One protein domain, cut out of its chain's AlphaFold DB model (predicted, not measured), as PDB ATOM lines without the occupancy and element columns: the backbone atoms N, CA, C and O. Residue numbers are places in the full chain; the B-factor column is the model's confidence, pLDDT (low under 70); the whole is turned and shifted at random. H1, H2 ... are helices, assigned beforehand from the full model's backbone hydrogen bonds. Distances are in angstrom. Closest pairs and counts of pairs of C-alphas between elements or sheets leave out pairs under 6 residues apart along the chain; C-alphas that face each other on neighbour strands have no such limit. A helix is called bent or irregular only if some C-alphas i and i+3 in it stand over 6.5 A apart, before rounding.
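What this domain is: This is residues 2 to 31, 50 to 159 and 172 to 242 of the 679 residues of the protein "MYND-type domain-containing protein" of Scenedesmus sp. NREL 46B-D3 (UniProt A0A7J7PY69). Five long helices make an up-and-down bundle, each running against the bundle helix before it in the chain: H1, H4, H6 and H5 form a ring of contacts, and kinked H7 packs on H5. Shorter H2 and H3 pack on H1, and H8 packs on H6; residues 25 to 31 and 154 to 159 stick out. The printed part has 211 residues with eight named helices, H1 to H8, and no named strand: all helix. It is compact, with radius of gyration of the C-alphas 17.4 A and spans of 58 by 42 by 31 A.

How they stand to each other: H1, residues 2 to 31, touches H4, residues 87 to 114, the closest C-alphas being those of Leu 9 and Cys 101, 5.8 A. Its residues 6 to 20 alone touch H5, residues 131 to 159, closest at C-alphas 13 and 140, 6.5 A. H2, residues 59 to 65, touches H1, closest at C-alphas 59 and 14, 5.8 A; H3, residues 70 to 81, touches it with residues 72 to 77 alone, closest at C-alphas 73 and 11, 5.4 A. H6, residues 172 to 195, touches H5 at a shallow tilt of 20 degrees, opposite ways, closest at C-alphas 179 and 144, 4.9 A. H6 touches H4, closest at C-alphas 185 and 106, 5.0 A; H1 and H6 are apart. H7, residues 203 to 225, touches H5, closest at C-alphas 216 and 142, 5.3 A. H8, residues 232 to 240, touches H6, closest at C-alphas 240 and 180, 7.1 A. Every O i to N i+4 pair is within hydrogen-bond range in H3, H4, H5 and H6, against 22 of 26 in H1, 1 of 3 in H2 with 2 of 4 O i to N i+3, 15 of 19 in H7 and 4 of 5 in H8.

Where its parts are: H1 begins at C-alpha 2 (-50.950, 29.181, -2.934) and is 44.0 A long; H5 is 42.4 A, H4 40.4 A, H6 35.4 A and H7 31.1 A. H1 is only just irregular, C-alphas 26 and 29 being 6.52 A apart; H7 is irregular, with C-alphas 208 and 211 7.6 A apart and a kink of 64 degrees near residue 210. H8 ends at C-alpha 240 (-51.438, 48.241, -17.300).

The domain as a whole: The C-alphas farthest apart, of Arg 31 and Gly 118, are 60.4 A apart. Residues 32 to 49 and 160 to 171 are not printed, with C-alpha gaps of 15.1 A and 15.2 A. The link H4 to H5 is long. pLDDT is under 70 at 17 residues, among them 238 to 242.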
ATOM      1  N   ALA A   2     -50.531  27.783  -3.075       86.62
ATOM      2  CA  ALA A   2     -50.950  29.181  -2.934       86.62
ATOM      3  C   ALA A   2     -50.902  29.714  -1.488       86.62
ATOM      4  O   ALA A   2     -50.480  30.841  -1.272       86.62
ATOM      5  N   GLU A   3     -51.238  28.887  -0.497       88.25
ATOM      6  CA  GLU A   3     -51.063  29.216   0.925       88.25
ATOM      7  C   GLU A   3     -49.600  29.509   1.292       88.25
ATOM      8  O   GLU A   3     -49.318  30.530   1.908       88.25
ATOM      9  N   LEU A   4     -48.655  28.682   0.831       89.31
ATOM     10  CA  LEU A   4     -47.223  28.928   1.023       89.31
ATOM     11  C   LEU A   4     -46.794  30.259   0.382       89.31
ATOM     12  O   LEU A   4     -46.048  31.024   0.982       89.31
ATOM     13  N   GLN A   5     -47.291  30.562  -0.822       91.69
ATOM     14  CA  GLN A   5     -47.015  31.840  -1.494       91.69
ATOM     15  C   GLN A   5     -47.582  33.029  -0.711       91.69
ATOM     16  O   GLN A   5     -46.925  34.062  -0.610       91.69
ATOM     17  N   LEU A   6     -48.768  32.880  -0.115       90.44
ATOM     18  CA  LEU A   6     -49.357  33.896   0.754       90.44
ATOM     19  C   LEU A   6     -48.506  34.108   2.016       90.44
ATOM     20  O   LEU A   6     -48.230  35.248   2.373       90.44
ATOM     21  N   GLN A   7     -48.037  33.036   2.657       90.25
ATOM     22  CA  GLN A   7     -47.167  33.108   3.840       90.25
ATOM     23  C   GLN A   7     -45.834  33.805   3.529       90.25
ATOM     24  O   GLN A   7     -45.416  34.715   4.245       90.25
ATOM     25  N   VAL A   8     -45.200  33.439   2.412       90.94
ATOM     26  CA  VAL A   8     -43.975  34.090   1.928       90.94
ATOM     27  C   VAL A   8     -44.233  35.567   1.612       90.94
ATOM     28  O   VAL A   8     -43.434  36.429   1.979       90.94
ATOM     29  N   LEU A   9     -45.378  35.892   1.002       93.38
ATOM     30  CA  LEU A   9     -45.777  37.273   0.740       93.38
ATOM     31  C   LEU A   9     -45.928  38.086   2.033       93.38
ATOM     32  O   LEU A   9     -45.477  39.231   2.069       93.38
ATOM     33  N   VAL A  10     -46.509  37.519   3.098       93.31
ATOM     34  CA  VAL A  10     -46.617  38.185   4.411       93.31
ATOM     35  C   VAL A  10     -45.231  38.557   4.942       93.31
ATOM     36  O   VAL A  10     -45.022  39.708   5.331       93.31
ATOM     37  N   ALA A  11     -44.277  37.623   4.904       90.94
ATOM     38  CA  ALA A  11     -42.919  37.859   5.383       90.94
ATOM     39  C   ALA A  11     -42.208  38.984   4.614       90.94
ATOM     40  O   ALA A  11     -41.703  39.932   5.219       90.94
ATOM     41  N   TRP A  12     -42.238  38.944   3.279       93.81
ATOM     42  CA  TRP A  12     -41.623  39.999   2.468       93.81
ATOM     43  C   TRP A  12     -42.317  41.353   2.622       93.81
ATOM     44  O   TRP A  12     -41.660  42.395   2.615       93.81
ATOM     45  N   THR A  13     -43.637  41.358   2.807       93.44
ATOM     46  CA  THR A  13     -44.395  42.594   3.029       93.44
ATOM     47  C   THR A  13     -44.052  43.218   4.388       93.44
ATOM     48  O   THR A  13     -43.947  44.442   4.490       93.44
ATOM     49  N   ALA A  14     -43.808  42.405   5.423       92.38
ATOM     50  CA  ALA A  14     -43.328  42.888   6.718       92.38
ATOM     51  C   ALA A  14     -41.938  43.541   6.607       92.38
ATOM     52  O   ALA A  14     -41.727  44.624   7.152       92.38
ATOM     53  N   GLN A  15     -41.017  42.949   5.840       91.75
ATOM     54  CA  GLN A  15     -39.699  43.548   5.587       91.75
ATOM     55  C   GLN A  15     -39.794  44.857   4.795       91.75
ATOM     56  O   GLN A  15     -39.141  45.842   5.143       91.75
ATOM     57  N   LEU A  16     -40.645  44.902   3.762       92.62
ATOM     58  CA  LEU A  16     -40.887  46.126   2.997       92.62
ATOM     59  C   LEU A  16     -41.434  47.246   3.898       92.62
ATOM     60  O   LEU A  16     -41.004  48.392   3.790       92.62
ATOM     61  N   HIS A  17     -42.322  46.910   4.839       93.56
ATOM     62  CA  HIS A  17     -42.809  47.850   5.847       93.56
ATOM     63  C   HIS A  17     -41.675  48.382   6.730       93.56
ATOM     64  O   HIS A  17     -41.557  49.594   6.911       93.56
ATOM     65  N   GLN A  18     -40.845  47.500   7.292       92.12
ATOM     66  CA  GLN A  18     -39.724  47.901   8.151       92.12
ATOM     67  C   GLN A  18     -38.779  48.857   7.419       92.12
ATOM     68  O   GLN A  18     -38.387  49.886   7.972       92.12
ATOM     69  N   HIS A  19     -38.479  48.562   6.152       92.06
ATOM     70  CA  HIS A  19     -37.695  49.443   5.298       92.06
ATOM     71  C   HIS A  19     -38.375  50.807   5.103       92.06
ATOM     72  O   HIS A  19     -37.738  51.839   5.310       92.06
ATOM     73  N   HIS A  20     -39.673  50.827   4.790       91.62
ATOM     74  CA  HIS A  20     -40.439  52.065   4.646       91.62
ATOM     75  C   HIS A  20     -40.402  52.928   5.921       91.62
ATOM     76  O   HIS A  20     -40.169  54.136   5.863       91.62
ATOM     77  N   VAL A  21     -40.573  52.317   7.097       92.06
ATOM     78  CA  VAL A  21     -40.502  53.013   8.393       92.06
ATOM     79  C   VAL A  21     -39.098  53.558   8.658       92.06
ATOM     80  O   VAL A  21     -38.966  54.719   9.051       92.06
ATOM     81  N   ALA A  22     -38.050  52.774   8.393       91.75
ATOM     82  CA  ALA A  22     -36.667  53.227   8.529       91.75
ATOM     83  C   ALA A  22     -36.377  54.434   7.618       91.75
ATOM     84  O   ALA A  22     -35.778  55.418   8.057       91.75
ATOM     85  N   GLN A  23     -36.873  54.415   6.377       89.94
ATOM     86  CA  GLN A  23     -36.772  55.551   5.462       89.94
ATOM     87  C   GLN A  23     -37.504  56.795   5.983       89.94
ATOM     88  O   GLN A  23     -36.963  57.900   5.910       89.94
ATOM     89  N   GLN A  24     -38.716  56.642   6.528       87.81
ATOM     90  CA  GLN A  24     -39.447  57.767   7.120       87.81
ATOM     91  C   GLN A  24     -38.694  58.376   8.312       87.81
ATOM     92  O   GLN A  24     -38.674  59.599   8.467       87.81
ATOM     93  N   GLN A  25     -38.054  57.544   9.139       89.81
ATOM     94  CA  GLN A  25     -37.258  57.997  10.282       89.81
ATOM     95  C   GLN A  25     -35.992  58.743   9.841       89.81
ATOM     96  O   GLN A  25     -35.696  59.804  10.387       89.81
ATOM     97  N   GLN A  26     -35.291  58.272   8.804       88.38
ATOM     98  CA  GLN A  26     -34.093  58.938   8.268       88.38
ATOM     99  C   GLN A  26     -34.366  60.338   7.692       88.38
ATOM    100  O   GLN A  26     -33.464  61.172   7.649       88.38
ATOM    101  N   GLN A  27     -35.602  60.641   7.282       82.06
ATOM    102  CA  GLN A  27     -35.963  61.972   6.780       82.06
ATOM    103  C   GLN A  27     -36.221  63.012   7.883       82.06
ATOM    104  O   GLN A  27     -36.277  64.206   7.579       82.06
ATOM    105  N   GLN A  28     -36.386  62.613   9.150       80.81
ATOM    106  CA  GLN A  28     -36.639  63.568  10.238       80.81
ATOM    107  C   GLN A  28     -35.411  64.425  10.612       80.81
ATOM    108  O   GLN A  28     -35.567  65.646  10.687       80.81
ATOM    109  N   PRO A  29     -34.193  63.869  10.792       79.75
ATOM    110  CA  PRO A  29     -33.026  64.645  11.225       79.75
ATOM    111  C   PRO A  29     -32.581  65.693  10.201       79.75
ATOM    112  O   PRO A  29     -32.250  66.819  10.570       79.75
ATOM    113  N   LEU A  30     -32.645  65.357   8.907       74.75
ATOM    114  CA  LEU A  30     -32.275  66.261   7.810       74.75
ATOM    115  C   LEU A  30     -33.124  67.543   7.778       74.75
ATOM    116  O   LEU A  30     -32.664  68.566   7.284       74.75
ATOM    117  N   ARG A  31     -34.345  67.512   8.333       67.06
ATOM    118  CA  ARG A  31     -35.219  68.692   8.431       67.06
ATOM    119  C   ARG A  31     -34.880  69.592   9.614       67.06
ATOM    120  O   ARG A  31     -35.064  70.797   9.511       67.06
ATOM    121  N   ALA A  50     -48.214  65.706   5.404       53.91
ATOM    122  CA  ALA A  50     -49.522  65.380   4.830       53.91
ATOM    123  C   ALA A  50     -49.423  64.616   3.496       53.91
ATOM    124  O   ALA A  50     -50.362  63.938   3.098       53.91
ATOM    125  N   GLY A  51     -48.276  64.693   2.813       63.19
ATOM    126  CA  GLY A  51     -48.043  63.990   1.557       63.19
ATOM    127  C   GLY A  51     -47.414  62.598   1.677       63.19
ATOM    128  O   GLY A  51     -46.972  62.092   0.651       63.19
ATOM    129  N   MET A  52     -47.224  62.015   2.869       67.81
ATOM    130  CA  MET A  52     -46.907  60.581   2.997       67.81
ATOM    131  C   MET A  52     -48.080  59.888   3.670       67.81
ATOM    132  O   MET A  52     -48.508  60.310   4.742       67.81
ATOM    133  N   LEU A  53     -48.590  58.837   3.034       72.50
ATOM    134  CA  LEU A  53     -49.666  58.036   3.603       72.50
ATOM    135  C   LEU A  53     -49.155  57.384   4.899       72.50
ATOM    136  O   LEU A  53     -48.123  56.711   4.860       72.50
ATOM    137  N   PRO A  54     -49.812  57.581   6.054       81.06
ATOM    138  CA  PRO A  54     -49.487  56.810   7.242       81.06
ATOM    139  C   PRO A  54     -49.831  55.345   6.961       81.06
ATOM    140  O   PRO A  54     -50.991  55.012   6.728       81.06
ATOM    141  N   ILE A  55     -48.820  54.476   6.949       85.31
ATOM    142  CA  ILE A  55     -49.010  53.048   6.687       85.31
ATOM    143  C   ILE A  55     -49.107  52.330   8.037       85.31
ATOM    144  O   ILE A  55     -48.120  52.282   8.771       85.31
ATOM    145  N   PRO A  56     -50.279  51.790   8.404       85.00
ATOM    146  CA  PRO A  56     -50.475  51.131   9.690       85.00
ATOM    147  C   PRO A  56     -49.671  49.830   9.763       85.00
ATOM    148  O   PRO A  56     -49.472  49.165   8.746       85.00
ATOM    149  N   ALA A  57     -49.228  49.441  10.963       84.25
ATOM    150  CA  ALA A  57     -48.456  48.220  11.228       84.25
ATOM    151  C   ALA A  57     -49.300  46.937  11.060       84.25
ATOM    152  O   ALA A  57     -49.552  46.194  12.005       84.25
ATOM    153  N   PHE A  58     -49.751  46.665   9.835       78.81
ATOM    154  CA  PHE A  58     -50.683  45.583   9.515       78.81
ATOM    155  C   PHE A  58     -50.109  44.188   9.806       78.81
ATOM    156  O   PHE A  58     -50.877  43.262  10.071       78.81
ATOM    157  N   HIS A  59     -48.778  44.033   9.817       76.75
ATOM    158  CA  HIS A  59     -48.103  42.747  10.005       76.75
ATOM    159  C   HIS A  59     -48.469  42.062  11.328       76.75
ATOM    160  O   HIS A  59     -48.556  40.841  11.341       76.75
ATOM    161  N   GLN A  60     -48.800  42.810  12.391       81.12
ATOM    162  CA  GLN A  60     -49.249  42.235  13.669       81.12
ATOM    163  C   GLN A  60     -50.522  41.391  13.513       81.12
ATOM    164  O   GLN A  60     -50.641  40.316  14.094       81.12
ATOM    165  N   SER A  61     -51.455  41.841  12.669       80.25
ATOM    166  CA  SER A  61     -52.679  41.091  12.364       80.25
ATOM    167  C   SER A  61     -52.445  39.925  11.398       80.25
ATOM    168  O   SER A  61     -53.227  38.978  11.374       80.25
ATOM    169  N   LEU A  62     -51.361  39.976  10.616       82.50
ATOM    170  CA  LEU A  62     -51.010  38.952   9.632       82.50
ATOM    171  C   LEU A  62     -50.218  37.789  10.229       82.50
ATOM    172  O   LEU A  62     -50.114  36.754   9.582       82.50
ATOM    173  N   VAL A  63     -49.712  37.920  11.461       85.56
ATOM    174  CA  VAL A  63     -49.058  36.825  12.200       85.56
ATOM    175  C   VAL A  63     -49.956  35.583  12.258       85.56
ATOM    176  O   VAL A  63     -49.463  34.461  12.204       85.56
ATOM    177  N   GLN A  64     -51.278  35.773  12.279       81.88
ATOM    178  CA  GLN A  64     -52.264  34.689  12.283       81.88
ATOM    179  C   GLN A  64     -52.280  33.855  10.990       81.88
ATOM    180  O   GLN A  64     -52.756  32.726  11.011       81.88
ATOM    181  N   LEU A  65     -51.765  34.383   9.872       80.00
ATOM    182  CA  LEU A  65     -51.662  33.654   8.600       80.00
ATOM    183  C   LEU A  65     -50.441  32.729   8.530       80.00
ATOM    184  O   LEU A  65     -50.316  31.967   7.572       80.00
ATOM    185  N   LEU A  66     -49.512  32.833   9.484       83.06
ATOM    186  CA  LEU A  66     -48.215  32.176   9.414       83.06
ATOM    187  C   LEU A  66     -48.154  30.930  10.305       83.06
ATOM    188  O   LEU A  66     -48.512  30.997  11.486       83.06
ATOM    189  N   PRO A  67     -47.618  29.808   9.798       79.12
ATOM    190  CA  PRO A  67     -47.351  28.641  10.620       79.12
ATOM    191  C   PRO A  67     -46.231  28.991  11.606       79.12
ATOM    192  O   PRO A  67     -45.110  29.297  11.205       79.12
ATOM    193  N   GLY A  68     -46.543  28.993  12.904       84.19
ATOM    194  CA  GLY A  68     -45.603  29.408  13.956       84.19
ATOM    195  C   GLY A  68     -45.567  30.918  14.234       84.19
ATOM    196  O   GLY A  68     -44.760  31.364  15.049       84.19
ATOM    197  N   GLY A  69     -46.444  31.707  13.606       88.94
ATOM    198  CA  GLY A  69     -46.625  33.123  13.917       88.94
ATOM    199  C   GLY A  69     -45.353  33.962  13.745       88.94
ATOM    200  O   GLY A  69     -44.759  33.993  12.668       88.94
ATOM    201  N   GLN A  70     -44.951  34.673  14.804       88.12
ATOM    202  CA  GLN A  70     -43.828  35.617  14.774       88.12
ATOM    203  C   GLN A  70     -42.493  34.929  14.454       88.12
ATOM    204  O   GLN A  70     -41.700  35.480  13.699       88.12
ATOM    205  N   ALA A  71     -42.290  33.690  14.916       87.38
ATOM    206  CA  ALA A  71     -41.054  32.945  14.665       87.38
ATOM    207  C   ALA A  71     -40.787  32.732  13.162       87.38
ATOM    208  O   ALA A  71     -39.637  32.699  12.733       87.38
ATOM    209  N   TYR A  72     -41.844  32.626  12.347       85.81
ATOM    210  CA  TYR A  72     -41.703  32.536  10.894       85.81
ATOM    211  C   TYR A  72     -41.228  33.860  10.281       85.81
ATOM    212  O   TYR A  72     -40.382  33.858   9.387       85.81
ATOM    213  N   LEU A  73     -41.756  34.995  10.760       83.69
ATOM    214  CA  LEU A  73     -41.303  36.320  10.327       83.69
ATOM    215  C   LEU A  73     -39.843  36.553  10.700       83.69
ATOM    216  O   LEU A  73     -39.091  37.060   9.871       83.69
ATOM    217  N   ASP A  74     -39.456  36.152  11.909       87.31
ATOM    218  CA  ASP A  74     -38.088  36.283  12.403       87.31
ATOM    219  C   ASP A  74     -37.133  35.438  11.547       87.31
ATOM    220  O   ASP A  74     -36.163  35.964  11.010       87.31
ATOM    221  N   ALA A  75     -37.477  34.175  11.271       87.75
ATOM    222  CA  ALA A  75     -36.681  33.316  10.394       87.75
ATOM    223  C   ALA A  75     -36.569  33.864   8.958       87.75
ATOM    224  O   ALA A  75     -35.506  33.803   8.339       87.75
ATOM    225  N   ALA A  76     -37.647  34.426   8.404       82.12
ATOM    226  CA  ALA A  76     -37.602  35.047   7.082       82.12
ATOM    227  C   ALA A  76     -36.745  36.326   7.068       82.12
ATOM    228  O   ALA A  76     -36.047  36.593   6.085       82.12
ATOM    229  N   ALA A  77     -36.786  37.116   8.147       84.62
ATOM    230  CA  ALA A  77     -35.907  38.265   8.343       84.62
ATOM    231  C   ALA A  77     -34.438  37.834   8.436       84.62
ATOM    232  O   ALA A  77     -33.597  38.424   7.756       84.62
ATOM    233  N   ASP A  78     -34.145  36.756   9.165       88.75
ATOM    234  CA  ASP A  78     -32.801  36.187   9.276       88.75
ATOM    235  C   ASP A  78     -32.267  35.752   7.906       88.75
ATOM    236  O   ASP A  78     -31.163  36.143   7.521       88.75
ATOM    237  N   VAL A  79     -33.071  35.045   7.104       86.69
ATOM    238  CA  VAL A  79     -32.692  34.652   5.734       86.69
ATOM    239  C   VAL A  79     -32.396  35.873   4.864       86.69
ATOM    240  O   VAL A  79     -31.371  35.895   4.186       86.69
ATOM    241  N   ALA A  80     -33.231  36.912   4.905       82.94
ATOM    242  CA  ALA A  80     -32.994  38.134   4.134       82.94
ATOM    243  C   ALA A  80     -31.760  38.917   4.621       82.94
ATOM    244  O   ALA A  80     -31.082  39.572   3.829       82.94
ATOM    245  N   SER A  81     -31.457  38.848   5.921       85.44
ATOM    246  CA  SER A  81     -30.272  39.469   6.520       85.44
ATOM    247  C   SER A  81     -28.973  38.725   6.189       85.44
ATOM    248  O   SER A  81     -27.927  39.363   6.103       85.44
ATOM    249  N   SER A  82     -29.051  37.412   5.937       92.06
ATOM    250  CA  SER A  82     -27.905  36.555   5.595       92.06
ATOM    251  C   SER A  82     -27.318  36.831   4.205       92.06
ATOM    252  O   SER A  82     -26.225  36.366   3.884       92.06
ATOM    253  N   TRP A  83     -28.037  37.577   3.363       91.50
ATOM    254  CA  TRP A  83     -27.578  37.932   2.030       91.50
ATOM    255  C   TRP A  83     -26.539  39.052   2.117       91.50
ATOM    256  O   TRP A  83     -26.834  40.142   2.619       91.50
ATOM    257  N   ASP A  84     -25.347  38.794   1.577       94.25
ATOM    258  CA  ASP A  84     -24.264  39.774   1.428       94.25
ATOM    259  C   ASP A  84     -24.612  40.791   0.323       94.25
ATOM    260  O   ASP A  84     -24.135  40.733  -0.810       94.25
ATOM    261  N   MET A  85     -25.578  41.663   0.623       95.44
ATOM    262  CA  MET A  85     -26.152  42.654  -0.287       95.44
ATOM    263  C   MET A  85     -26.205  44.019   0.393       95.44
ATOM    264  O   MET A  85     -26.496  44.127   1.589       95.44
ATOM    265  N   THR A  86     -26.000  45.084  -0.383       93.31
ATOM    266  CA  THR A  86     -26.223  46.450   0.112       93.31
ATOM    267  C   THR A  86     -27.698  46.661   0.472       93.31
ATOM    268  O   THR A  86     -28.577  45.947  -0.014       93.31
ATOM    269  N   ALA A  87     -28.001  47.671   1.294       89.25
ATOM    270  CA  ALA A  87     -29.385  47.982   1.670       89.25
ATOM    271  C   ALA A  87     -30.290  48.210   0.441       89.25
ATOM    272  O   ALA A  87     -31.402  47.694   0.391       89.25
ATOM    273  N   GLU A  88     -29.791  48.904  -0.587       88.62
ATOM    274  CA  GLU A  88     -30.522  49.143  -1.838       88.62
ATOM    275  C   GLU A  88     -30.763  47.847  -2.627       88.62
ATOM    276  O   GLU A  88     -31.878  47.584  -3.078       88.62
ATOM    277  N   GLN A  89     -29.734  47.003  -2.759       91.31
ATOM    278  CA  GLN A  89     -29.855  45.705  -3.422       91.31
ATOM    279  C   GLN A  89     -30.849  44.799  -2.689       91.31
ATOM    280  O   GLN A  89     -31.669  44.142  -3.334       91.31
ATOM    281  N   ARG A  90     -30.819  44.796  -1.352       91.38
ATOM    282  CA  ARG A  90     -31.758  44.048  -0.514       91.38
ATOM    283  C   ARG A  90     -33.188  44.524  -0.742       91.38
ATOM    284  O   ARG A  90     -34.046  43.703  -1.045       91.38
ATOM    285  N   THR A  91     -33.441  45.832  -0.698       90.38
ATOM    286  CA  THR A  91     -34.764  46.404  -0.995       90.38
ATOM    287  C   THR A  91     -35.241  46.010  -2.386       90.38
ATOM    288  O   THR A  91     -36.374  45.560  -2.548       90.38
ATOM    289  N   ARG A  92     -34.371  46.096  -3.395       91.44
ATOM    290  CA  ARG A  92     -34.698  45.664  -4.757       91.44
ATOM    291  C   ARG A  92     -35.073  44.182  -4.815       91.44
ATOM    292  O   ARG A  92     -36.043  43.831  -5.484       91.44
ATOM    293  N   GLN A  93     -34.342  43.320  -4.112       93.50
ATOM    294  CA  GLN A  93     -34.633  41.890  -4.064       93.50
ATOM    295  C   GLN A  93     -35.950  41.590  -3.331       93.50
ATOM    296  O   GLN A  93     -36.719  40.741  -3.789       93.50
ATOM    297  N   VAL A  94     -36.255  42.323  -2.256       92.88
ATOM    298  CA  VAL A  94     -37.557  42.263  -1.574       92.88
ATOM    299  C   VAL A  94     -38.670  42.655  -2.547       92.88
ATOM    300  O   VAL A  94     -39.613  41.890  -2.719       92.88
ATOM    301  N   LEU A  95     -38.539  43.778  -3.265       93.38
ATOM    302  CA  LEU A  95     -39.532  44.221  -4.254       93.38
ATOM    303  C   LEU A  95     -39.780  43.164  -5.343       93.38
ATOM    304  O   LEU A  95     -40.932  42.885  -5.673       93.38
ATOM    305  N   ILE A  96     -38.718  42.547  -5.876       94.06
ATOM    306  CA  ILE A  96     -38.822  41.463  -6.868       94.06
ATOM    307  C   ILE A  96     -39.569  40.257  -6.282       94.06
ATOM    308  O   ILE A  96     -40.452  39.703  -6.939       94.06
ATOM    309  N   SER A  97     -39.243  39.872  -5.047       94.44
ATOM    310  CA  SER A  97     -39.831  38.707  -4.373       94.44
ATOM    311  C   SER A  97     -41.314  38.920  -4.064       94.44
ATOM    312  O   SER A  97     -42.140  38.065  -4.392       94.44
ATOM    313  N   VAL A  98     -41.671  40.089  -3.521       94.69
ATOM    314  CA  VAL A  98     -43.064  40.501  -3.288       94.69
ATOM    315  C   VAL A  98     -43.847  40.451  -4.595       94.69
ATOM    316  O   VAL A  98     -44.914  39.847  -4.653       94.69
ATOM    317  N   ARG A  99     -43.299  41.037  -5.664       94.88
ATOM    318  CA  ARG A  99     -43.942  41.066  -6.978       94.88
ATOM    319  C   ARG A  99     -44.224  39.657  -7.507       94.88
ATOM    320  O   ARG A  99     -45.352  39.373  -7.901       94.88
ATOM    321  N   GLY A 100     -43.225  38.773  -7.469       94.19
ATOM    322  CA  GLY A 100     -43.376  37.378  -7.891       94.19
ATOM    323  C   GLY A 100     -44.484  36.652  -7.124       94.19
ATOM    324  O   GLY A 100     -45.321  35.987  -7.736       94.19
ATOM    325  N   CYS A 101     -44.548  36.852  -5.805       94.81
ATOM    326  CA  CYS A 101     -45.599  36.278  -4.965       94.81
ATOM    327  C   CYS A 101     -46.985  36.860  -5.299       94.81
ATOM    328  O   CYS A 101     -47.944  36.103  -5.439       94.81
ATOM    329  N   CYS A 102     -47.102  38.178  -5.501       94.44
ATOM    330  CA  CYS A 102     -48.357  38.819  -5.909       94.44
ATOM    331  C   CYS A 102     -48.896  38.251  -7.215       94.44
ATOM    332  O   CYS A 102     -50.079  37.917  -7.294       94.44
ATOM    333  N   SER A 103     -48.040  38.126  -8.232       92.38
ATOM    334  CA  SER A 103     -48.432  37.558  -9.519       92.38
ATOM    335  C   SER A 103     -48.855  36.095  -9.365       92.38
ATOM    336  O   SER A 103     -49.906  35.720  -9.880       92.38
ATOM    337  N   ALA A 104     -48.109  35.283  -8.607       93.50
ATOM    338  CA  ALA A 104     -48.441  33.876  -8.379       93.50
ATOM    339  C   ALA A 104     -49.795  33.699  -7.667       93.50
ATOM    340  O   ALA A 104     -50.632  32.915  -8.120       93.50
ATOM    341  N   VAL A 105     -50.046  34.455  -6.592       93.12
ATOM    342  CA  VAL A 105     -51.324  34.411  -5.863       93.12
ATOM    343  C   VAL A 105     -52.468  34.938  -6.734       93.12
ATOM    344  O   VAL A 105     -53.536  34.333  -6.765       93.12
ATOM    345  N   SER A 106     -52.243  36.007  -7.502       92.19
ATOM    346  CA  SER A 106     -53.243  36.561  -8.426       92.19
ATOM    347  C   SER A 106     -53.648  35.565  -9.512       92.19
ATOM    348  O   SER A 106     -54.837  35.403  -9.773       92.19
ATOM    349  N   ILE A 107     -52.675  34.881 -10.126       91.56
ATOM    350  CA  ILE A 107     -52.917  33.837 -11.132       91.56
ATOM    351  C   ILE A 107     -53.681  32.667 -10.509       91.56
ATOM    352  O   ILE A 107     -54.616  32.147 -11.111       91.56
ATOM    353  N   TYR A 108     -53.327  32.265  -9.287       93.38
ATOM    354  CA  TYR A 108     -54.045  31.195  -8.603       93.38
ATOM    355  C   TYR A 108     -55.501  31.575  -8.306       93.38
ATOM    356  O   TYR A 108     -56.407  30.781  -8.562       93.38
ATOM    357  N   LEU A 109     -55.745  32.781  -7.782       91.00
ATOM    358  CA  LEU A 109     -57.093  33.275  -7.491       91.00
ATOM    359  C   LEU A 109     -57.929  33.404  -8.766       91.00
ATOM    360  O   LEU A 109     -59.086  32.987  -8.776       91.00
ATOM    361  N   SER A 110     -57.351  33.940  -9.844       89.44
ATOM    362  CA  SER A 110     -58.052  34.077 -11.121       89.44
ATOM    363  C   SER A 110     -58.425  32.718 -11.708       89.44
ATOM    364  O   SER A 110     -59.563  32.534 -12.136       89.44
ATOM    365  N   HIS A 111     -57.509  31.748 -11.660       89.88
ATOM    366  CA  HIS A 111     -57.765  30.394 -12.137       89.88
ATOM    367  C   HIS A 111     -58.793  29.674 -11.261       89.88
ATOM    368  O   HIS A 111     -59.689  29.026 -11.789       89.88
ATOM    369  N   SER A 112     -58.718  29.835  -9.936       88.81
ATOM    370  CA  SER A 112     -59.692  29.257  -8.998       88.81
ATOM    371  C   SER A 112     -61.097  29.797  -9.255       88.81
ATOM    372  O   SER A 112     -62.050  29.027  -9.301       88.81
ATOM    373  N   LEU A 113     -61.220  31.107  -9.484       85.50
ATOM    374  CA  LEU A 113     -62.479  31.757  -9.843       85.50
ATOM    375  C   LEU A 113     -63.019  31.271 -11.191       85.50
ATOM    376  O   LEU A 113     -64.207  30.975 -11.293       85.50
ATOM    377  N   ALA A 114     -62.159  31.157 -12.207       85.31
ATOM    378  CA  ALA A 114     -62.546  30.665 -13.528       85.31
ATOM    379  C   ALA A 114     -62.975  29.187 -13.502       85.31
ATOM    380  O   ALA A 114     -63.888  28.795 -14.224       85.31
ATOM    381  N   SER A 115     -62.348  28.374 -12.648       85.25
ATOM    382  CA  SER A 115     -62.640  26.947 -12.501       85.25
ATOM    383  C   SER A 115     -63.888  26.639 -11.664       85.25
ATOM    384  O   SER A 115     -64.288  25.481 -11.615       85.25
ATOM    385  N   MET A 116     -64.555  27.627 -11.049       80.00
ATOM    386  CA  MET A 116     -65.776  27.398 -10.252       80.00
ATOM    387  C   MET A 116     -67.038  27.059 -11.081       80.00
ATOM    388  O   MET A 116     -68.170  27.251 -10.628       80.00
ATOM    389  N   SER A 117     -66.888  26.561 -12.308       62.81
ATOM    390  CA  SER A 117     -67.999  26.125 -13.155       62.81
ATOM    391  C   SER A 117     -68.537  24.763 -12.689       62.81
ATOM    392  O   SER A 117     -68.165  23.727 -13.233       62.81
ATOM    393  N   GLY A 118     -69.405  24.753 -11.673       63.59
ATOM    394  CA  GLY A 118     -70.170  23.565 -11.265       63.59
ATOM    395  C   GLY A 118     -70.032  23.212  -9.783       63.59
ATOM    396  O   GLY A 118     -69.097  22.533  -9.382       63.59
ATOM    397  N   GLN A 119     -71.001  23.661  -8.979       60.56
ATOM    398  CA  GLN A 119     -71.298  23.275  -7.582       60.56
ATOM    399  C   GLN A 119     -70.223  23.408  -6.486       60.56
ATOM    400  O   GLN A 119     -70.606  23.521  -5.322       60.56
ATOM    401  N   GLN A 120     -68.922  23.459  -6.775       71.88
ATOM    402  CA  GLN A 120     -67.916  23.692  -5.736       71.88
ATOM    403  C   GLN A 120     -67.815  25.187  -5.427       71.88
ATOM    404  O   GLN A 120     -67.106  25.940  -6.092       71.88
ATOM    405  N   GLN A 121     -68.554  25.626  -4.405       73.88
ATOM    406  CA  GLN A 121     -68.297  26.918  -3.781       73.88
ATOM    407  C   GLN A 121     -66.873  26.912  -3.220       73.88
ATOM    408  O   GLN A 121     -66.467  25.958  -2.552       73.88
ATOM    409  N   LEU A 122     -66.119  27.980  -3.487       77.00
ATOM    410  CA  LEU A 122     -64.864  28.257  -2.796       77.00
ATOM    411  C   LEU A 122     -65.151  28.175  -1.292       77.00
ATOM    412  O   LEU A 122     -65.975  28.940  -0.785       77.00
ATOM    413  N   SER A 123     -64.535  27.202  -0.609       78.75
ATOM    414  CA  SER A 123     -64.732  27.040   0.830       78.75
ATOM    415  C   SER A 123     -64.428  28.370   1.509       78.75
ATOM    416  O   SER A 123     -63.375  28.961   1.255       78.75
ATOM    417  N   ARG A 124     -65.341  28.842   2.366       67.06
ATOM    418  CA  ARG A 124     -65.130  30.061   3.164       67.06
ATOM    419  C   ARG A 124     -63.864  29.970   4.020       67.06
ATOM    420  O   ARG A 124     -63.286  31.000   4.347       67.06
ATOM    421  N   ASP A 125     -63.403  28.751   4.294       68.44
ATOM    422  CA  ASP A 125     -62.201  28.470   5.077       68.44
ATOM    423  C   ASP A 125     -60.911  28.503   4.245       68.44
ATOM    424  O   ASP A 125     -59.820  28.286   4.772       68.44
ATOM    425  N   ALA A 126     -60.991  28.770   2.937       82.38
ATOM    426  CA  ALA A 126     -59.791  28.919   2.131       82.38
ATOM    427  C   ALA A 126     -59.003  30.149   2.611       82.38
ATOM    428  O   ALA A 126     -59.446  31.287   2.474       82.38
ATOM    429  N   LEU A 127     -57.790  29.923   3.128       83.38
ATOM    430  CA  LEU A 127     -56.903  30.961   3.675       83.38
ATOM    431  C   LEU A 127     -56.724  32.166   2.730       83.38
ATOM    432  O   LEU A 127     -56.584  33.308   3.171       83.38
ATOM    433  N   LEU A 128     -56.778  31.909   1.421       84.94
ATOM    434  CA  LEU A 128     -56.647  32.895   0.348       84.94
ATOM    435  C   LEU A 128     -57.802  33.892   0.259       84.94
ATOM    436  O   LEU A 128     -57.634  34.932  -0.358       84.94
ATOM    437  N   VAL A 129     -58.962  33.593   0.839       85.75
ATOM    438  CA  VAL A 129     -60.102  34.520   0.941       85.75
ATOM    439  C   VAL A 129     -60.352  34.939   2.388       85.75
ATOM    440  O   VAL A 129     -61.404  35.473   2.712       85.75
ATOM    441  N   SER A 130     -59.383  34.722   3.280       88.12
ATOM    442  CA  SER A 130     -59.503  35.172   4.663       88.12
ATOM    443  C   SER A 130     -59.456  36.708   4.756       88.12
ATOM    444  O   SER A 130     -58.767  37.364   3.965       88.12
ATOM    445  N   PRO A 131     -60.092  37.315   5.776       85.06
ATOM    446  CA  PRO A 131     -59.956  38.746   6.049       85.06
ATOM    447  C   PRO A 131     -58.500  39.217   6.170       85.06
ATOM    448  O   PRO A 131     -58.163  40.334   5.776       85.06
ATOM    449  N   ALA A 132     -57.616  38.365   6.691       87.75
ATOM    450  CA  ALA A 132     -56.200  38.678   6.815       87.75
ATOM    451  C   ALA A 132     -55.488  38.718   5.448       87.75
ATOM    452  O   ALA A 132     -54.672  39.613   5.229       87.75
ATOM    453  N   ALA A 133     -55.831  37.841   4.497       89.94
ATOM    454  CA  ALA A 133     -55.295  37.899   3.131       89.94
ATOM    455  C   ALA A 133     -55.677  39.210   2.418       89.94
ATOM    456  O   ALA A 133     -54.857  39.837   1.744       89.94
ATOM    457  N   VAL A 134     -56.899  39.693   2.649       88.44
ATOM    458  CA  VAL A 134     -57.359  40.988   2.126       88.44
ATOM    459  C   VAL A 134     -56.584  42.137   2.755       88.44
ATOM    460  O   VAL A 134     -56.078  42.997   2.035       88.44
ATOM    461  N   ARG A 135     -56.425  42.140   4.087       88.62
ATOM    462  CA  ARG A 135     -55.617  43.143   4.802       88.62
ATOM    463  C   ARG A 135     -54.166  43.165   4.322       88.62
ATOM    464  O   ARG A 135     -53.593  44.245   4.212       88.62
ATOM    465  N   LEU A 136     -53.589  42.008   3.988       91.69
ATOM    466  CA  LEU A 136     -52.272  41.927   3.355       91.69
ATOM    467  C   LEU A 136     -52.263  42.641   1.996       91.69
ATOM    468  O   LEU A 136     -51.390  43.472   1.761       91.69
ATOM    469  N   GLY A 137     -53.247  42.369   1.132       92.25
ATOM    470  CA  GLY A 137     -53.392  43.062  -0.153       92.25
ATOM    471  C   GLY A 137     -53.519  44.583  -0.000       92.25
ATOM    472  O   GLY A 137     -52.856  45.331  -0.718       92.25
ATOM    473  N   LEU A 138     -54.304  45.046   0.981       91.00
ATOM    474  CA  LEU A 138     -54.456  46.468   1.313       91.00
ATOM    475  C   LEU A 138     -53.146  47.098   1.791       91.00
ATOM    476  O   LEU A 138     -52.717  48.124   1.260       91.00
ATOM    477  N   GLY A 139     -52.491  46.473   2.772       92.31
ATOM    478  CA  GLY A 139     -51.220  46.946   3.317       92.31
ATOM    479  C   GLY A 139     -50.137  47.022   2.245       92.31
ATOM    480  O   GLY A 139     -49.396  48.002   2.176       92.31
ATOM    481  N   LEU A 140     -50.097  46.034   1.352       94.56
ATOM    482  CA  LEU A 140     -49.143  46.019   0.260       94.56
ATOM    483  C   LEU A 140     -49.409  47.115  -0.780       94.56
ATOM    484  O   LEU A 140     -48.462  47.752  -1.234       94.56
ATOM    485  N   GLN A 141     -50.670  47.369  -1.134       93.06
ATOM    486  CA  GLN A 141     -51.035  48.457  -2.045       93.06
ATOM    487  C   GLN A 141     -50.592  49.824  -1.498       93.06
ATOM    488  O   GLN A 141     -50.061  50.654  -2.241       93.06
ATOM    489  N   LEU A 142     -50.786  50.048  -0.193       92.94
ATOM    490  CA  LEU A 142     -50.358  51.269   0.490       92.94
ATOM    491  C   LEU A 142     -48.832  51.396   0.523       92.94
ATOM    492  O   LEU A 142     -48.312  52.470   0.222       92.94
ATOM    493  N   LEU A 143     -48.109  50.309   0.817       94.00
ATOM    494  CA  LEU A 143     -46.643  50.284   0.761       94.00
ATOM    495  C   LEU A 143     -46.119  50.583  -0.638       94.00
ATOM    496  O   LEU A 143     -45.265  51.450  -0.796       94.00
ATOM    497  N   ALA A 144     -46.661  49.919  -1.658       93.69
ATOM    498  CA  ALA A 144     -46.263  50.139  -3.040       93.69
ATOM    499  C   ALA A 144     -46.463  51.605  -3.458       93.69
ATOM    500  O   ALA A 144     -45.600  52.196  -4.108       93.69
ATOM    501  N   ALA A 145     -47.570  52.224  -3.039       91.31
ATOM    502  CA  ALA A 145     -47.811  53.640  -3.280       91.31
ATOM    503  C   ALA A 145     -46.849  54.549  -2.506       91.31
ATOM    504  O   ALA A 145     -46.342  55.517  -3.076       91.31
ATOM    505  N   GLY A 146     -46.567  54.231  -1.240       91.38
ATOM    506  CA  GLY A 146     -45.590  54.942  -0.417       91.38
ATOM    507  C   GLY A 146     -44.190  54.928  -1.031       91.38
ATOM    508  O   GLY A 146     -43.540  55.970  -1.095       91.38
ATOM    509  N   GLU A 147     -43.759  53.785  -1.568       91.94
ATOM    510  CA  GLU A 147     -42.480  53.631  -2.269       91.94
ATOM    511  C   GLU A 147     -42.401  54.505  -3.534       91.94
ATOM    512  O   GLU A 147     -41.401  55.193  -3.755       91.94
ATOM    513  N   VAL A 148     -43.461  54.544  -4.351       90.38
ATOM    514  CA  VAL A 148     -43.518  55.420  -5.541       90.38
ATOM    515  C   VAL A 148     -43.476  56.901  -5.142       90.38
ATOM    516  O   VAL A 148     -42.738  57.689  -5.742       90.38
ATOM    517  N   GLN A 149     -44.220  57.300  -4.102       89.00
ATOM    518  CA  GLN A 149     -44.197  58.677  -3.592       89.00
ATOM    519  C   GLN A 149     -42.813  59.073  -3.071       89.00
ATOM    520  O   GLN A 149     -42.345  60.184  -3.336       89.00
ATOM    521  N   TRP A 150     -42.160  58.176  -2.333       88.06
ATOM    522  CA  TRP A 150     -40.825  58.400  -1.792       88.06
ATOM    523  C   TRP A 150     -39.798  58.597  -2.906       88.06
ATOM    524  O   TRP A 150     -39.059  59.584  -2.894       88.06
ATOM    525  N   GLN A 151     -39.815  57.730  -3.922       89.50
ATOM    526  CA  GLN A 151     -38.921  57.847  -5.070       89.50
ATOM    527  C   GLN A 151     -39.063  59.207  -5.764       89.50
ATOM    528  O   GLN A 151     -38.058  59.847  -6.069       89.50
ATOM    529  N   ARG A 152     -40.297  59.676  -5.984       86.31
ATOM    530  CA  ARG A 152     -40.550  60.982  -6.614       86.31
ATOM    531  C   ARG A 152     -39.972  62.132  -5.802       86.31
ATOM    532  O   ARG A 152     -39.335  63.016  -6.368       86.31
ATOM    533  N   LYS A 153     -40.159  62.119  -4.479       85.44
ATOM    534  CA  LYS A 153     -39.597  63.153  -3.593       85.44
ATOM    535  C   LYS A 153     -38.075  63.191  -3.687       85.44
ATOM    536  O   LYS A 153     -37.510  64.271  -3.850       85.44
ATOM    537  N   ASN A 154     -37.431  62.028  -3.670       85.94
ATOM    538  CA  ASN A 154     -35.981  61.943  -3.815       85.94
ATOM    539  C   ASN A 154     -35.506  62.396  -5.193       85.94
ATOM    540  O   ASN A 154     -34.504  63.097  -5.281       85.94
ATOM    541  N   GLN A 155     -36.232  62.057  -6.258       84.81
ATOM    542  CA  GLN A 155     -35.901  62.497  -7.610       84.81
ATOM    543  C   GLN A 155     -35.967  64.025  -7.731       84.81
ATOM    544  O   GLN A 155     -35.049  64.632  -8.274       84.81
ATOM    545  N   VAL A 156     -37.005  64.661  -7.174       84.56
ATOM    546  CA  VAL A 156     -37.122  66.130  -7.147       84.56
ATOM    547  C   VAL A 156     -35.989  66.759  -6.332       84.56
ATOM    548  O   VAL A 156     -35.413  67.758  -6.758       84.56
ATOM    549  N   GLN A 157     -35.629  66.175  -5.185       84.19
ATOM    550  CA  GLN A 157     -34.528  66.675  -4.359       84.19
ATOM    551  C   GLN A 157     -33.166  66.534  -5.058       84.19
ATOM    552  O   GLN A 157     -32.362  67.462  -5.022       84.19
ATOM    553  N   GLN A 158     -32.917  65.412  -5.740       83.88
ATOM    554  CA  GLN A 158     -31.681  65.193  -6.498       83.88
ATOM    555  C   GLN A 158     -31.587  66.118  -7.717       83.88
ATOM    556  O   GLN A 158     -30.528  66.694  -7.956       83.88
ATOM    557  N   GLN A 159     -32.694  66.348  -8.434       82.94
ATOM    558  CA  GLN A 159     -32.739  67.310  -9.544       82.94
ATOM    559  C   GLN A 159     -32.422  68.745  -9.106       82.94
ATOM    560  O   GLN A 159     -31.868  69.513  -9.888       82.94
ATOM    561  N   GLY A 172     -36.941  52.495 -10.543       86.94
ATOM    562  CA  GLY A 172     -38.216  53.203 -10.621       86.94
ATOM    563  C   GLY A 172     -39.330  52.380 -11.247       86.94
ATOM    564  O   GLY A 172     -40.434  52.275 -10.714       86.94
ATOM    565  N   ARG A 173     -39.009  51.688 -12.341       88.44
ATOM    566  CA  ARG A 173     -39.949  50.788 -13.011       88.44
ATOM    567  C   ARG A 173     -40.451  49.681 -12.077       88.44
ATOM    568  O   ARG A 173     -41.616  49.307 -12.169       88.44
ATOM    569  N   MET A 174     -39.608  49.172 -11.175       90.62
ATOM    570  CA  MET A 174     -39.980  48.077 -10.276       90.62
ATOM    571  C   MET A 174     -41.036  48.502  -9.250       90.62
ATOM    572  O   MET A 174     -42.002  47.770  -9.042       90.62
ATOM    573  N   ARG A 175     -40.909  49.702  -8.667       91.94
ATOM    574  CA  ARG A 175     -41.901  50.241  -7.717       91.94
ATOM    575  C   ARG A 175     -43.278  50.414  -8.365       91.94
ATOM    576  O   ARG A 175     -44.292  50.042  -7.781       91.94
ATOM    577  N   HIS A 176     -43.313  50.901  -9.605       88.75
ATOM    578  CA  HIS A 176     -44.556  51.021 -10.371       88.75
ATOM    579  C   HIS A 176     -45.171  49.662 -10.727       88.75
ATOM    580  O   HIS A 176     -46.387  49.502 -10.638       88.75
ATOM    581  N   LEU A 177     -44.353  48.672 -11.096       89.81
ATOM    582  CA  LEU A 177     -44.843  47.313 -11.342       89.81
ATOM    583  C   LEU A 177     -45.418  46.685 -10.070       89.81
ATOM    584  O   LEU A 177     -46.489  46.089 -10.129       89.81
ATOM    585  N   LEU A 178     -44.783  46.890  -8.913       92.75
ATOM    586  CA  LEU A 178     -45.331  46.432  -7.637       92.75
ATOM    587  C   LEU A 178     -46.696  47.072  -7.333       92.75
ATOM    588  O   LEU A 178     -47.606  46.385  -6.871       92.75
ATOM    589  N   LEU A 179     -46.868  48.367  -7.620       91.06
ATOM    590  CA  LEU A 179     -48.151  49.063  -7.463       91.06
ATOM    591  C   LEU A 179     -49.260  48.452  -8.338       91.06
ATOM    592  O   LEU A 179     -50.413  48.387  -7.918       91.06
ATOM    593  N   ILE A 180     -48.914  48.003  -9.545       88.31
ATOM    594  CA  ILE A 180     -49.841  47.334 -10.468       88.31
ATOM    595  C   ILE A 180     -50.168  45.920  -9.968       88.31
ATOM    596  O   ILE A 180     -51.340  45.557  -9.878       88.31
ATOM    597  N   ASP A 181     -49.154  45.132  -9.611       90.75
ATOM    598  CA  ASP A 181     -49.326  43.736  -9.195       90.75
ATOM    599  C   ASP A 181     -50.072  43.621  -7.853       90.75
ATOM    600  O   ASP A 181     -50.921  42.746  -7.688       90.75
ATOM    601  N   SER A 182     -49.834  44.546  -6.916       92.31
ATOM    602  CA  SER A 182     -50.609  44.642  -5.667       92.31
ATOM    603  C   SER A 182     -52.075  45.015  -5.912       92.31
ATOM    604  O   SER A 182     -52.963  44.434  -5.283       92.31
ATOM    605  N   LYS A 183     -52.355  45.880  -6.895       89.69
ATOM    606  CA  LYS A 183     -53.729  46.244  -7.276       89.69
ATOM    607  C   LYS A 183     -54.464  45.045  -7.861       89.69
ATOM    608  O   LYS A 183     -55.620  44.797  -7.514       89.69
ATOM    609  N   LEU A 184     -53.804  44.299  -8.748       88.56
ATOM    610  CA  LEU A 184     -54.353  43.072  -9.324       88.56
ATOM    611  C   LEU A 184     -54.636  42.035  -8.237       88.56
ATOM    612  O   LEU A 184     -55.721  41.454  -8.222       88.56
ATOM    613  N   LEU A 185     -53.712  41.859  -7.293       91.62
ATOM    614  CA  LEU A 185     -53.905  40.971  -6.153       91.62
ATOM    615  C   LEU A 185     -55.127  41.378  -5.318       91.62
ATOM    616  O   LEU A 185     -55.963  40.532  -5.003       91.62
ATOM    617  N   LEU A 186     -55.262  42.662  -4.980       89.81
ATOM    618  CA  LEU A 186     -56.403  43.174  -4.218       89.81
ATOM    619  C   LEU A 186     -57.728  42.959  -4.966       89.81
ATOM    620  O   LEU A 186     -58.697  42.478  -4.381       89.81
ATOM    621  N   LYS A 187     -57.756  43.242  -6.273       88.25
ATOM    622  CA  LYS A 187     -58.911  42.971  -7.142       88.25
ATOM    623  C   LYS A 187     -59.338  41.506  -7.058       88.25
ATOM    624  O   LYS A 187     -60.524  41.223  -6.893       88.25
ATOM    625  N   TRP A 188     -58.395  40.576  -7.195       88.88
ATOM    626  CA  TRP A 188     -58.709  39.149  -7.183       88.88
ATOM    627  C   TRP A 188     -59.182  38.664  -5.815       88.88
ATOM    628  O   TRP A 188     -60.119  37.871  -5.771       88.88
ATOM    629  N   HIS A 189     -58.633  39.191  -4.719       88.94
ATOM    630  CA  HIS A 189     -59.160  38.930  -3.378       88.94
ATOM    631  C   HIS A 189     -60.613  39.391  -3.236       88.94
ATOM    632  O   HIS A 189     -61.454  38.613  -2.794       88.94
ATOM    633  N   ILE A 190     -60.934  40.617  -3.666       84.94
ATOM    634  CA  ILE A 190     -62.306  41.146  -3.604       84.94
ATOM    635  C   ILE A 190     -63.264  40.277  -4.432       84.94
ATOM    636  O   ILE A 190     -64.346  39.934  -3.959       84.94
ATOM    637  N   ARG A 191     -62.866  39.864  -5.643       85.00
ATOM    638  CA  ARG A 191     -63.677  38.961  -6.481       85.00
ATOM    639  C   ARG A 191     -63.870  37.588  -5.849       85.00
ATOM    640  O   ARG A 191     -64.976  37.060  -5.876       85.00
ATOM    641  N   ALA A 192     -62.806  37.014  -5.296       86.00
ATOM    642  CA  ALA A 192     -62.854  35.710  -4.653       86.00
ATOM    643  C   ALA A 192     -63.787  35.730  -3.439       86.00
ATOM    644  O   ALA A 192     -64.649  34.863  -3.331       86.00
ATOM    645  N   LEU A 193     -63.704  36.770  -2.606       83.62
ATOM    646  CA  LEU A 193     -64.636  36.990  -1.502       83.62
ATOM    647  C   LEU A 193     -66.083  37.124  -1.984       83.62
ATOM    648  O   LEU A 193     -66.963  36.451  -1.454       83.62
ATOM    649  N   ALA A 194     -66.333  37.950  -3.003       80.56
ATOM    650  CA  ALA A 194     -67.671  38.136  -3.563       80.56
ATOM    651  C   ALA A 194     -68.276  36.815  -4.062       80.56
ATOM    652  O   ALA A 194     -69.455  36.536  -3.851       80.56
ATOM    653  N   ALA A 195     -67.446  35.961  -4.664       82.38
ATOM    654  CA  ALA A 195     -67.857  34.660  -5.174       82.38
ATOM    655  C   ALA A 195     -68.217  33.640  -4.072       82.38
ATOM    656  O   ALA A 195     -68.924  32.672  -4.358       82.38
ATOM    657  N   THR A 196     -67.785  33.857  -2.819       82.62
ATOM    658  CA  THR A 196     -68.173  33.018  -1.664       82.62
ATOM    659  C   THR A 196     -69.588  33.301  -1.139       82.62
ATOM    660  O   THR A 196     -70.054  32.631  -0.211       82.62
ATOM    661  N   GLY A 197     -70.282  34.305  -1.694       73.38
ATOM    662  CA  GLY A 197     -71.651  34.672  -1.315       73.38
ATOM    663  C   GLY A 197     -71.797  35.253   0.099       73.38
ATOM    664  O   GLY A 197     -72.916  35.450   0.558       73.38
ATOM    665  N   GLY A 198     -70.697  35.498   0.819       68.25
ATOM    666  CA  GLY A 198     -70.698  36.265   2.067       68.25
ATOM    667  C   GLY A 198     -70.587  37.771   1.816       68.25
ATOM    668  O   GLY A 198     -70.147  38.196   0.744       68.25
ATOM    669  N   SER A 199     -70.937  38.592   2.814       64.56
ATOM    670  CA  SER A 199     -70.468  39.982   2.860       64.56
ATOM    671  C   SER A 199     -68.941  39.947   2.788       64.56
ATOM    672  O   SER A 199     -68.290  39.353   3.649       64.56
ATOM    673  N   CYS A 200     -68.377  40.489   1.712       60.28
ATOM    674  CA  CYS A 200     -66.988  40.237   1.316       60.28
ATOM    675  C   CYS A 200     -65.999  40.840   2.312       60.28
ATOM    676  O   CYS A 200     -64.867  40.381   2.418       60.28
ATOM    677  N   LEU A 201     -66.434  41.835   3.076       70.44
ATOM    678  CA  LEU A 201     -65.734  42.332   4.242       70.44
ATOM    679  C   LEU A 201     -66.670  42.202   5.437       70.44
ATOM    680  O   LEU A 201     -67.830  42.602   5.378       70.44
ATOM    681  N   GLN A 202     -66.193  41.609   6.529       73.94
ATOM    682  CA  GLN A 202     -66.982  41.627   7.754       73.94
ATOM    683  C   GLN A 202     -67.122  43.079   8.249       73.94
ATOM    684  O   GLN A 202     -66.190  43.867   8.041       73.94
ATOM    685  N   PRO A 203     -68.251  43.459   8.872       75.12
ATOM    686  CA  PRO A 203     -68.466  44.815   9.382       75.12
ATOM    687  C   PRO A 203     -67.295  45.332  10.228       75.12
ATOM    688  O   PRO A 203     -66.887  46.482  10.092       75.12
ATOM    689  N   GLU A 204     -66.671  44.458  11.014       71.62
ATOM    690  CA  GLU A 204     -65.508  44.751  11.851       71.62
ATOM    691  C   GLU A 204     -64.281  45.115  11.006       71.62
ATOM    692  O   GLU A 204     -63.506  46.001  11.365       71.62
ATOM    693  N   VAL A 205     -64.095  44.459   9.855       72.25
ATOM    694  CA  VAL A 205     -63.007  44.766   8.915       72.25
ATOM    695  C   VAL A 205     -63.255  46.107   8.244       72.25
ATOM    696  O   VAL A 205     -62.312  46.876   8.098       72.25
ATOM    697  N   LEU A 206     -64.493  46.424   7.868       78.19
ATOM    698  CA  LEU A 206     -64.812  47.739   7.309       78.19
ATOM    699  C   LEU A 206     -64.708  48.853   8.346       78.19
ATOM    700  O   LEU A 206     -64.225  49.927   8.018       78.19
ATOM    701  N   GLN A 207     -65.065  48.605   9.600       77.19
ATOM    702  CA  GLN A 207     -64.916  49.608  10.649       77.19
ATOM    703  C   GLN A 207     -63.441  49.851  11.008       77.19
ATOM    704  O   GLN A 207     -63.028  50.991  11.201       77.19
ATOM    705  N   GLN A 208     -62.626  48.794  11.085       78.19
ATOM    706  CA  GLN A 208     -61.216  48.901  11.489       78.19
ATOM    707  C   GLN A 208     -60.277  49.251  10.328       78.19
ATOM    708  O   GLN A 208     -59.284  49.956  10.512       78.19
ATOM    709  N   ALA A 209     -60.555  48.724   9.136       83.38
ATOM    710  CA  ALA A 209     -59.708  48.830   7.951       83.38
ATOM    711  C   ALA A 209     -60.402  49.535   6.776       83.38
ATOM    712  O   ALA A 209     -59.810  49.631   5.704       83.38
ATOM    713  N   GLY A 210     -61.612  50.076   6.948       87.25
ATOM    714  CA  GLY A 210     -62.324  50.814   5.902       87.25
ATOM    715  C   GLY A 210     -61.531  52.003   5.381       87.25
ATOM    716  O   GLY A 210     -61.383  52.162   4.173       87.25
ATOM    717  N   LEU A 211     -60.914  52.780   6.276       89.50
ATOM    718  CA  LEU A 211     -60.007  53.857   5.880       89.50
ATOM    719  C   LEU A 211     -58.843  53.337   5.021       89.50
ATOM    720  O   LEU A 211     -58.515  53.933   3.999       89.50
ATOM    721  N   GLN A 212     -58.247  52.206   5.408       88.81
ATOM    722  CA  GLN A 212     -57.136  51.593   4.672       88.81
ATOM    723  C   GLN A 212     -57.588  51.088   3.303       88.81
ATOM    724  O   GLN A 212     -56.861  51.260   2.331       88.81
ATOM    725  N   LEU A 213     -58.786  50.505   3.211       89.50
ATOM    726  CA  LEU A 213     -59.407  50.105   1.951       89.50
ATOM    727  C   LEU A 213     -59.567  51.305   1.020       89.50
ATOM    728  O   LEU A 213     -59.085  51.268  -0.110       89.50
ATOM    729  N   LEU A 214     -60.183  52.383   1.504       90.69
ATOM    730  CA  LEU A 214     -60.401  53.601   0.722       90.69
ATOM    731  C   LEU A 214     -59.075  54.214   0.256       90.69
ATOM    732  O   LEU A 214     -58.922  54.542  -0.921       90.69
ATOM    733  N   GLN A 215     -58.083  54.297   1.146       89.88
ATOM    734  CA  GLN A 215     -56.747  54.793   0.818       89.88
ATOM    735  C   GLN A 215     -56.017  53.884  -0.179       89.88
ATOM    736  O   GLN A 215     -55.411  54.386  -1.122       89.88
ATOM    737  N   ALA A 216     -56.090  52.562  -0.013       89.00
ATOM    738  CA  ALA A 216     -55.453  51.597  -0.906       89.00
ATOM    739  C   ALA A 216     -56.051  51.669  -2.316       89.00
ATOM    740  O   ALA A 216     -55.310  51.666  -3.297       89.00
ATOM    741  N   LEU A 217     -57.377  51.791  -2.423       88.44
ATOM    742  CA  LEU A 217     -58.069  51.956  -3.702       88.44
ATOM    743  C   LEU A 217     -57.753  53.310  -4.356       88.44
ATOM    744  O   LEU A 217     -57.577  53.371  -5.573       88.44
ATOM    745  N   ALA A 218     -57.627  54.381  -3.566       86.69
ATOM    746  CA  ALA A 218     -57.312  55.719  -4.066       86.69
ATOM    747  C   ALA A 218     -55.841  55.864  -4.484       86.69
ATOM    748  O   ALA A 218     -55.527  56.594  -5.424       86.69
ATOM    749  N   ALA A 219     -54.925  55.164  -3.816       86.44
ATOM    750  CA  ALA A 219     -53.490  55.345  -3.976       86.44
ATOM    751  C   ALA A 219     -52.972  55.202  -5.426       86.44
ATOM    752  O   ALA A 219     -52.265  56.105  -5.880       86.44
ATOM    753  N   PRO A 220     -53.310  54.151  -6.205       85.00
ATOM    754  CA  PRO A 220     -52.874  54.072  -7.598       85.00
ATOM    755  C   PRO A 220     -53.495  55.164  -8.485       85.00
ATOM    756  O   PRO A 220     -52.845  55.613  -9.430       85.00
ATOM    757  N   LEU A 221     -54.700  55.647  -8.160       83.69
ATOM    758  CA  LEU A 221     -55.337  56.766  -8.866       83.69
ATOM    759  C   LEU A 221     -54.567  58.065  -8.628       83.69
ATOM    760  O   LEU A 221     -54.230  58.776  -9.572       83.69
ATOM    761  N   GLN A 222     -54.215  58.326  -7.371       84.56
ATOM    762  CA  GLN A 222     -53.390  59.466  -6.983       84.56
ATOM    763  C   GLN A 222     -52.006  59.399  -7.639       84.56
ATOM    764  O   GLN A 222     -51.494  60.416  -8.102       84.56
ATOM    765  N   GLN A 223     -51.396  58.210  -7.749       84.31
ATOM    766  CA  GLN A 223     -50.114  58.079  -8.448       84.31
ATOM    767  C   GLN A 223     -50.221  58.436  -9.928       84.31
ATOM    768  O   GLN A 223     -49.347  59.148 -10.428       84.31
ATOM    769  N   LEU A 224     -51.279  57.987 -10.612       82.19
ATOM    770  CA  LEU A 224     -51.521  58.334 -12.013       82.19
ATOM    771  C   LEU A 224     -51.697  59.846 -12.185       82.19
ATOM    772  O   LEU A 224     -51.064  60.432 -13.055       82.19
ATOM    773  N   GLN A 225     -52.493  60.468 -11.319       80.38
ATOM    774  CA  GLN A 225     -52.750  61.908 -11.314       80.38
ATOM    775  C   GLN A 225     -51.489  62.750 -11.093       80.38
ATOM    776  O   GLN A 225     -51.320  63.791 -11.718       80.38
ATOM    777  N   LEU A 226     -50.584  62.281 -10.234       80.12
ATOM    778  CA  LEU A 226     -49.305  62.935  -9.961       80.12
ATOM    779  C   LEU A 226     -48.240  62.672 -11.045       80.12
ATOM    780  O   LEU A 226     -47.160  63.256 -10.985       80.12
ATOM    781  N   SER A 227     -48.496  61.773 -12.004       81.38
ATOM    782  CA  SER A 227     -47.562  61.482 -13.100       81.38
ATOM    783  C   SER A 227     -47.719  62.524 -14.205       81.38
ATOM    784  O   SER A 227     -48.838  62.780 -14.645       81.38
ATOM    785  N   SER A 228     -46.612  63.085 -14.700       79.75
ATOM    786  CA  SER A 228     -46.656  63.896 -15.924       79.75
ATOM    787  C   SER A 228     -47.114  63.033 -17.104       79.75
ATOM    788  O   SER A 228     -46.776  61.851 -17.160       79.75
ATOM    789  N   ALA A 229     -47.831  63.621 -18.064       77.31
ATOM    790  CA  ALA A 229     -48.166  62.945 -19.321       77.31
ATOM    791  C   ALA A 229     -46.904  62.510 -20.097       77.31
ATOM    792  O   ALA A 229     -46.940  61.510 -20.807       77.31
ATOM    793  N   ASP A 230     -45.789  63.221 -19.897       80.44
ATOM    794  CA  ASP A 230     -44.487  62.920 -20.506       80.44
ATOM    795  C   ASP A 230     -43.695  61.835 -19.756       80.44
ATOM    796  O   ASP A 230     -42.619  61.431 -20.200       80.44
ATOM    797  N   ASP A 231     -44.179  61.369 -18.599       81.81
ATOM    798  CA  ASP A 231     -43.517  60.290 -17.871       81.81
ATOM    799  C   ASP A 231     -43.646  58.995 -18.702       81.81
ATOM    800  O   ASP A 231     -44.766  58.554 -18.967       81.81
ATOM    801  N   PRO A 232     -42.550  58.330 -19.114       77.00
ATOM    802  CA  PRO A 232     -42.630  57.062 -19.849       77.00
ATOM    803  C   PRO A 232     -43.384  55.978 -19.062       77.00
ATOM    804  O   PRO A 232     -43.937  55.031 -19.636       77.00
ATOM    805  N   LEU A 233     -43.449  56.116 -17.735       73.38
ATOM    806  CA  LEU A 233     -44.239  55.247 -16.875       73.38
ATOM    807  C   LEU A 233     -45.728  55.586 -16.927       73.38
ATOM    808  O   LEU A 233     -46.520  54.698 -16.642       73.38
ATOM    809  N   HIS A 234     -46.135  56.781 -17.361       79.75
ATOM    810  CA  HIS A 234     -47.538  57.106 -17.611       79.75
ATOM    811  C   HIS A 234     -48.133  56.160 -18.649       79.75
ATOM    812  O   HIS A 234     -49.186  55.595 -18.397       79.75
ATOM    813  N   GLY A 235     -47.435  55.881 -19.755       76.19
ATOM    814  CA  GLY A 235     -47.894  54.905 -20.750       76.19
ATOM    815  C   GLY A 235     -47.984  53.482 -20.189       76.19
ATOM    816  O   GLY A 235     -48.954  52.775 -20.446       76.19
ATOM    817  N   THR A 236     -47.019  53.075 -19.358       74.44
ATOM    818  CA  THR A 236     -47.023  51.741 -18.726       74.44
ATOM    819  C   THR A 236     -48.124  51.615 -17.676       74.44
ATOM    820  O   THR A 236     -48.821  50.610 -17.647       74.44
ATOM    821  N   VAL A 237     -48.309  52.627 -16.826       70.50
ATOM    822  CA  VAL A 237     -49.350  52.660 -15.793       70.50
ATOM    823  C   VAL A 237     -50.719  52.833 -16.435       70.50
ATOM    824  O   VAL A 237     -51.627  52.131 -16.035       70.50
ATOM    825  N   ALA A 238     -50.885  53.679 -17.451       69.31
ATOM    826  CA  ALA A 238     -52.147  53.847 -18.169       69.31
ATOM    827  C   ALA A 238     -52.520  52.610 -18.999       69.31
ATOM    828  O   ALA A 238     -53.698  52.295 -19.098       69.31
ATOM    829  N   SER A 239     -51.538  51.890 -19.558       69.69
ATOM    830  CA  SER A 239     -51.753  50.637 -20.298       69.69
ATOM    831  C   SER A 239     -51.988  49.439 -19.370       69.69
ATOM    832  O   SER A 239     -52.926  48.675 -19.563       69.69
ATOM    833  N   ALA A 240     -51.206  49.287 -18.298       61.72
ATOM    834  CA  ALA A 240     -51.438  48.241 -17.300       61.72
ATOM    835  C   ALA A 240     -52.689  48.515 -16.448       61.72
ATOM    836  O   ALA A 240     -53.346  47.592 -15.976       61.72
ATOM    837  N   ALA A 241     -53.038  49.789 -16.277       52.97
ATOM    838  CA  ALA A 241     -54.323  50.226 -15.763       52.97
ATOM    839  C   ALA A 241     -55.321  50.525 -16.887       52.97
ATOM    840  O   ALA A 241     -56.260  51.275 -16.638       52.97
ATOM    841  N   ALA A 242     -55.147  49.955 -18.089       52.66
ATOM    842  CA  ALA A 242     -56.085  50.150 -19.187       52.66
ATOM    843  C   ALA A 242     -57.527  49.994 -18.687       52.66
ATOM    844  O   ALA A 242     -57.826  49.153 -17.833       52.66
TER     845      ALA A 242